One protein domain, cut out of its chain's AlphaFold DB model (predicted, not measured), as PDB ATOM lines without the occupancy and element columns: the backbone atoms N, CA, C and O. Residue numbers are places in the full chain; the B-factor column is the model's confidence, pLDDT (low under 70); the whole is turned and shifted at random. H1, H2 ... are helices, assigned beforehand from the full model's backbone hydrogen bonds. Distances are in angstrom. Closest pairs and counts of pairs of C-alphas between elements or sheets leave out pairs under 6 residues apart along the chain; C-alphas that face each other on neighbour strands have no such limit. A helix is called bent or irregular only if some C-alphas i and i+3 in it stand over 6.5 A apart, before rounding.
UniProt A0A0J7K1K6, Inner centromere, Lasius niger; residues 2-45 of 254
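This is residues 2 to 45 of the 254 residues of the protein "Inner centromere" of Lasius niger (UniProt A0A0J7K1K6). Three helices follow one another end to end as an open, flat arch: H1 and H2 make one limb, the chain turns a corner at residues 26 to 28, and H3 folds back as the other limb. The space between the limbs is empty, with H1 at the far end of one limb and the last residues of H3 at the far end of the other, and no core is formed. The printed part has 44 residues with three named helices, H1, H2 and H3 in that order along the chain, and no named strand; its class is all helix. The whole is loose, with a radius of gyration of the C-alphas of 13.3 A, and it spans 32 by 32 by 8 A along its three main axes.

The printed part begins with H1, residues 2 to 14, Glu 2 to Gln 14, which measures 18.6 A from first to last C-alpha. C-alpha 2 is at (8.998, -20.323, -17.844) and C-alpha 14 is at (6.935, -14.447, -35.342); between these two points the change is largest in z. After Tyr 15 comes H2, residues 16 to 25, Ala 16 to Ser 25, with 14.1 A from first to last C-alpha. It ends with C-alpha 25 at (16.780, -23.041, -49.135). Tyr 26, Pro 27 and Glu 28 follow. H3 then takes residues 29 to 45, Phe 29 to Thr 45; with 17 residues it is the longest helix, 24.1 A from first to last C-alpha. It begins with C-alpha 29 at (22.120, -24.065, -41.956) and ends with C-alpha 45 at (34.204, -24.671, -21.063), where z has come back toward its value at C-alpha 2.

H1 and H2 meet only through their link, the one residue Tyr 15. H1 touches no helix. H2 and H3 touch only at the corner by their link, and only just, with 3 pairs of C-alphas within 8 A. The closest C-alphas of the two are those of Leu 22 and Phe 29, 7.2 A apart. H3 touches H2 with residues 29 to 30 alone. The lines of H2 and H3 stand at 77 degrees, about perpendicular, and their centres are 20.5 A apart. H1 and H3 are apart, with no C-alpha of the one within 8 A of the other. No two of the helices form a hairpin. In the backbones of H1, H2 and H3 every O i to N i+4 pair is within hydrogen-bond range. None of the three helices is bent or irregular.

The two C-alphas farthest apart are those of Pro 17 and Thr 45, 34.4 A from each other, while the first and last printed C-alphas, those of Glu 2 and Thr 45, are 25.8 A apart. The outline is flat. Three stretches stand free, with no C-alpha 8 or more residues away along the chain within 10 A: residues 2 to 18, of which 2 to 14 belong to H1 and 16 to 18 to H2; residues 23 to 29, of which 23 to 25 belong to H2; and residues 31 to 45, which belong to H3. The printed part runs from residue 2 to residue 45 of a full chain of 254 residues and has no cut. The link from H1 to H2, of 1 residue, and the link from H2 to H3, of 3 residues, are both tight. The mean pLDDT of the printed part is 94.2, with means of 95 in H1, 97 in H2 and 92 in H3, and no printed residue is under 70.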
ATOM      1  N   GLU A   2      10.214 -20.340 -17.002       90.69
ATOM      2  CA  GLU A   2       8.998 -20.323 -17.844       90.69
ATOM      3  C   GLU A   2       8.881 -19.088 -18.748       90.69
ATOM      4  O   GLU A   2       8.632 -19.237 -19.939       90.69
ATOM      5  N   ALA A   3       9.180 -17.889 -18.234       91.62
ATOM      6  CA  ALA A   3       9.149 -16.655 -19.028       91.62
ATOM      7  C   ALA A   3      10.092 -16.692 -20.248       91.62
ATOM      8  O   ALA A   3       9.735 -16.232 -21.325       91.62
ATOM      9  N   VAL A   4      11.278 -17.297 -20.106       91.44
ATOM     10  CA  VAL A   4      12.247 -17.438 -21.209       91.44
ATOM     11  C   VAL A   4      11.717 -18.387 -22.285       91.44
ATOM     12  O   VAL A   4      11.868 -18.111 -23.471       91.44
ATOM     13  N   ARG A   5      11.049 -19.480 -21.886       93.94
ATOM     14  CA  ARG A   5      10.409 -20.400 -22.839       93.94
ATOM     15  C   ARG A   5       9.276 -19.717 -23.598       93.94
ATOM     16  O   ARG A   5       9.135 -19.957 -24.791       93.94
ATOM     17  N   GLU A   6       8.499 -18.867 -22.933       95.94
ATOM     18  CA  GLU A   6       7.392 -18.159 -23.579       95.94
ATOM     19  C   GLU A   6       7.881 -17.100 -24.572       95.94
ATOM     20  O   GLU A   6       7.406 -17.051 -25.704       95.94
ATOM     21  N   ILE A   7       8.917 -16.336 -24.211       95.38
ATOM     22  CA  ILE A   7       9.582 -15.408 -25.139       95.38
ATOM     23  C   ILE A   7      10.128 -16.164 -26.358       95.38
ATOM     24  O   ILE A   7       9.950 -15.719 -27.491       95.38
ATOM     25  N   TRP A   8      10.743 -17.331 -26.144       93.19
ATOM     26  CA  TRP A   8      11.259 -18.157 -27.235       93.19
ATOM     27  C   TRP A   8      10.153 -18.670 -28.165       93.19
ATOM     28  O   TRP A   8      10.304 -18.628 -29.383       93.19
ATOM     29  N   ARG A   9       9.005 -19.090 -27.620       96.00
ATOM     30  CA  ARG A   9       7.845 -19.494 -28.433       96.00
ATOM     31  C   ARG A   9       7.299 -18.347 -29.275       96.00
ATOM     32  O   ARG A   9       7.012 -18.551 -30.451       96.00
ATOM     33  N   LEU A  10       7.157 -17.155 -28.692       96.81
ATOM     34  CA  LEU A  10       6.683 -15.975 -29.419       96.81
ATOM     35  C   LEU A  10       7.646 -15.589 -30.545       96.81
ATOM     36  O   LEU A  10       7.197 -15.302 -31.652       96.81
ATOM     37  N   PHE A  11       8.954 -15.657 -30.284       95.31
ATOM     38  CA  PHE A  11       9.984 -15.446 -31.295       95.31
ATOM     39  C   PHE A  11       9.850 -16.449 -32.449       95.31
ATOM     40  O   PHE A  11       9.703 -16.041 -33.598       95.31
ATOM     41  N   LEU A  12       9.803 -17.754 -32.158       94.62
ATOM     42  CA  LEU A  12       9.648 -18.779 -33.197       94.62
ATOM     43  C   LEU A  12       8.366 -18.588 -34.010       94.62
ATOM     44  O   LEU A  12       8.388 -18.721 -35.229       94.62
ATOM     45  N   ARG A  13       7.260 -18.213 -33.362       97.31
ATOM     46  CA  ARG A  13       5.997 -17.938 -34.053       97.31
ATOM     47  C   ARG A  13       6.095 -16.727 -34.980       97.31
ATOM     48  O   ARG A  13       5.554 -16.764 -36.079       97.31
ATOM     49  N   GLN A  14       6.756 -15.659 -34.541       97.88
ATOM     50  CA  GLN A  14       6.935 -14.447 -35.342       97.88
ATOM     51  C   GLN A  14       7.807 -14.698 -36.580       97.88
ATOM     52  O   GLN A  14       7.557 -14.105 -37.628       97.88
ATOM     53  N   TYR A  15       8.808 -15.573 -36.467       96.81
ATOM     54  CA  TYR A  15       9.784 -15.843 -37.524       96.81
ATOM     55  C   TYR A  15       9.582 -17.189 -38.235       96.81
ATOM     56  O   TYR A  15      10.453 -17.595 -39.001       96.81
ATOM     57  N   ALA A  16       8.441 -17.857 -38.043       97.31
ATOM     58  CA  ALA A  16       8.159 -19.156 -38.658       97.31
ATOM     59  C   ALA A  16       8.350 -19.168 -40.193       97.31
ATOM     60  O   ALA A  16       9.074 -20.039 -40.666       97.31
ATOM     61  N   PRO A  17       7.868 -18.170 -40.970       97.94
ATOM     62  CA  PRO A  17       8.080 -18.168 -42.423       97.94
ATOM     63  C   PRO A  17       9.556 -18.061 -42.829       97.94
ATOM     64  O   PRO A  17       9.966 -18.572 -43.866       97.94
ATOM     65  N   VAL A  18      10.373 -17.382 -42.016       97.12
ATOM     66  CA  VAL A  18      11.817 -17.267 -42.264       97.12
ATOM     67  C   VAL A  18      12.508 -18.591 -41.957       97.12
ATOM     68  O   VAL A  18      13.395 -18.994 -42.701       97.12
ATOM     69  N   ALA A  19      12.098 -19.270 -40.884       95.50
ATOM     70  CA  ALA A  19      12.625 -20.585 -40.536       95.50
ATOM     71  C   ALA A  19      12.304 -21.624 -41.622       95.50
ATOM     72  O   ALA A  19      13.214 -22.327 -42.047       95.50
ATOM     73  N   GLU A  20      11.064 -21.649 -42.123       96.25
ATOM     74  CA  GLU A  20      10.647 -22.518 -43.237       96.25
ATOM     75  C   GLU A  20      11.468 -22.242 -44.505       96.25
ATOM     76  O   GLU A  20      12.027 -23.160 -45.099       96.25
ATOM     77  N   TYR A  21      11.635 -20.967 -44.876       97.81
ATOM     78  CA  TYR A  21      12.464 -20.588 -46.022       97.81
ATOM     79  C   TYR A  21      13.930 -21.020 -45.866       97.81
ATOM     80  O   TYR A  21      14.548 -21.463 -46.835       97.81
ATOM     81  N   LEU A  22      14.505 -20.874 -44.666       96.94
ATOM     82  CA  LEU A  22      15.879 -21.292 -44.386       96.94
ATOM     83  C   LEU A  22      16.030 -22.812 -44.451       96.94
ATOM     84  O   LEU A  22      17.032 -23.280 -44.974       96.94
ATOM     85  N   GLU A  23      15.047 -23.568 -43.967       95.94
ATOM     86  CA  GLU A  23      15.060 -25.031 -44.027       95.94
ATOM     87  C   GLU A  23      14.950 -25.544 -45.472       95.94
ATOM     88  O   GLU A  23      15.683 -26.456 -45.853       95.94
ATOM     89  N   GLU A  24      14.115 -24.912 -46.302       97.38
ATOM     90  CA  GLU A  24      13.972 -25.261 -47.721       97.38
ATOM     91  C   GLU A  24      15.188 -24.829 -48.558       97.38
ATOM     92  O   GLU A  24      15.676 -25.581 -49.402       97.38
ATOM     93  N   SER A  25      15.700 -23.618 -48.323       97.94
ATOM     94  CA  SER A  25      16.780 -23.041 -49.135       97.94
ATOM     95  C   SER A  25      18.177 -23.488 -48.693       97.94
ATOM     96  O   SER A  25      19.104 -23.478 -49.505       97.94
ATOM     97  N   TYR A  26      18.349 -23.840 -47.416       97.12
ATOM     98  CA  TYR A  26      19.643 -24.126 -46.791       97.12
ATOM     99  C   TYR A  26      19.520 -25.247 -45.739       97.12
ATOM    100  O   TYR A  26      19.615 -24.983 -44.538       97.12
ATOM    101  N   PRO A  27      19.373 -26.518 -46.154       94.38
ATOM    102  CA  PRO A  27      19.172 -27.634 -45.224       94.38
ATOM    103  C   PRO A  27      20.331 -27.826 -44.226       94.38
ATOM    104  O   PRO A  27      20.126 -28.334 -43.127       94.38
ATOM    105  N   GLU A  28      21.544 -27.381 -44.570       96.00
ATOM    106  CA  GLU A  28      22.732 -27.467 -43.704       96.00
ATOM    107  C   GLU A  28      22.830 -26.323 -42.677       96.00
ATOM    108  O   GLU A  28      23.595 -26.426 -41.720       96.00
ATOM    109  N   PHE A  29      22.032 -25.255 -42.813       96.12
ATOM    110  CA  PHE A  29      22.120 -24.065 -41.956       96.12
ATOM    111  C   PHE A  29      22.016 -24.404 -40.465       96.12
ATOM    112  O   PHE A  29      22.794 -23.919 -39.644       96.12
ATOM    113  N   TRP A  30      21.067 -25.266 -40.097       94.31
ATOM    114  CA  TRP A  30      20.873 -25.647 -38.700       94.31
ATOM    115  C   TRP A  30      22.013 -26.515 -38.159       94.31
ATOM    116  O   TRP A  30      22.339 -26.393 -36.979       94.31
ATOM    117  N   ALA A  31      22.646 -27.334 -39.004       94.00
ATOM    118  CA  ALA A  31      23.837 -28.091 -38.623       94.00
ATOM    119  C   ALA A  31      25.011 -27.142 -38.335       94.00
ATOM    120  O   ALA A  31      25.614 -27.226 -37.267       94.00
ATOM    121  N   GLU A  32      25.242 -26.149 -39.200       96.69
ATOM    122  CA  GLU A  32      26.275 -25.131 -38.970       96.69
ATOM    123  C   GLU A  32      26.031 -24.334 -37.676       96.69
ATOM    124  O   GLU A  32      26.963 -24.048 -36.922       96.69
ATOM    125  N   VAL A  33      24.774 -23.987 -37.371       95.12
ATOM    126  CA  VAL A  33      24.425 -23.297 -36.116       95.12
ATOM    127  C   VAL A  33      24.756 -24.161 -34.893       95.12
ATOM    128  O   VAL A  33      25.249 -23.628 -33.891       95.12
ATOM    129  N   VAL A  34      24.518 -25.474 -34.961       94.44
ATOM    130  CA  VAL A  34      24.885 -26.418 -33.893       94.44
ATOM    131  C   VAL A  34      26.405 -26.490 -33.733       94.44
ATOM    132  O   VAL A  34      26.887 -26.355 -32.605       94.44
ATOM    133  N   ASP A  35      27.158 -26.584 -34.827       95.50
ATOM    134  CA  ASP A  35      28.629 -26.619 -34.805       95.50
ATOM    135  C   ASP A  35      29.226 -25.341 -34.196       95.50
ATOM    136  O   ASP A  35      30.158 -25.381 -33.380       95.50
ATOM    137  N   VAL A  36      28.663 -24.176 -34.537       95.00
ATOM    138  CA  VAL A  36      29.050 -22.891 -33.934       95.00
ATOM    139  C   VAL A  36      28.724 -22.879 -32.442       95.00
ATOM    140  O   VAL A  36      29.551 -22.439 -31.636       95.00
ATOM    141  N   GLN A  37      27.551 -23.376 -32.043       95.69
ATOM    142  CA  GLN A  37      27.178 -23.456 -30.633       95.69
ATOM    143  C   GLN A  37      28.125 -24.376 -29.852       95.69
ATOM    144  O   GLN A  37      28.532 -24.022 -28.741       95.69
ATOM    145  N   GLU A  38      28.494 -25.526 -30.410       94.06
ATOM    146  CA  GLU A  38      29.450 -26.452 -29.804       94.06
ATOM    147  C   GLU A  38      30.848 -25.838 -29.717       94.06
ATOM    148  O   GLU A  38      31.483 -25.902 -28.666       94.06
ATOM    149  N   THR A  39      31.289 -25.134 -30.758       91.62
ATOM    150  CA  THR A  39      32.553 -24.388 -30.744       91.62
ATOM    151  C   THR A  39      32.572 -23.343 -29.627       91.62
ATOM    152  O   THR A  39      33.537 -23.273 -28.866       91.62
ATOM    153  N   ILE A  40      31.498 -22.558 -29.469       90.75
ATOM    154  CA  ILE A  40      31.381 -21.573 -28.382       90.75
ATOM    155  C   ILE A  40      31.383 -22.270 -27.025       90.75
ATOM    156  O   ILE A  40      32.099 -21.832 -26.124       90.75
ATOM    157  N   ARG A  41      30.627 -23.366 -26.872       89.44
ATOM    158  CA  ARG A  41      30.637 -24.159 -25.638       89.44
ATOM    159  C   ARG A  41      32.054 -24.600 -25.319       89.44
ATOM    160  O   ARG A  41      32.528 -24.235 -24.255       89.44
ATOM    161  N   ASN A  42      32.748 -25.235 -26.258       87.38
ATOM    162  CA  ASN A  42      34.127 -25.681 -26.094       87.38
ATOM    163  C   ASN A  42      35.059 -24.527 -25.705       87.38
ATOM    164  O   ASN A  42      35.842 -24.688 -24.783       87.38
ATOM    165  N   LEU A  43      34.941 -23.343 -26.312       85.12
ATOM    166  CA  LEU A  43      35.744 -22.172 -25.929       85.12
ATOM    167  C   LEU A  43      35.421 -21.640 -24.523       85.12
ATOM    168  O   LEU A  43      36.305 -21.152 -23.822       85.12
ATOM    169  N   THR A  44      34.158 -21.706 -24.100       84.56
ATOM    170  CA  THR A  44      33.742 -21.250 -22.760       84.56
ATOM    171  C   THR A  44      34.028 -22.272 -21.665       84.56
ATOM    172  O   THR A  44      34.303 -21.891 -20.529       84.56
ATOM    173  N   THR A  45      33.981 -23.563 -21.994       82.38
ATOM    174  CA  THR A  45      34.204 -24.671 -21.063       82.38
ATOM    175  C   THR A  45      35.621 -25.215 -21.129       82.38
ATOM    176  O   THR A  45      35.948 -26.088 -20.325       82.38
TER     177      THR A  45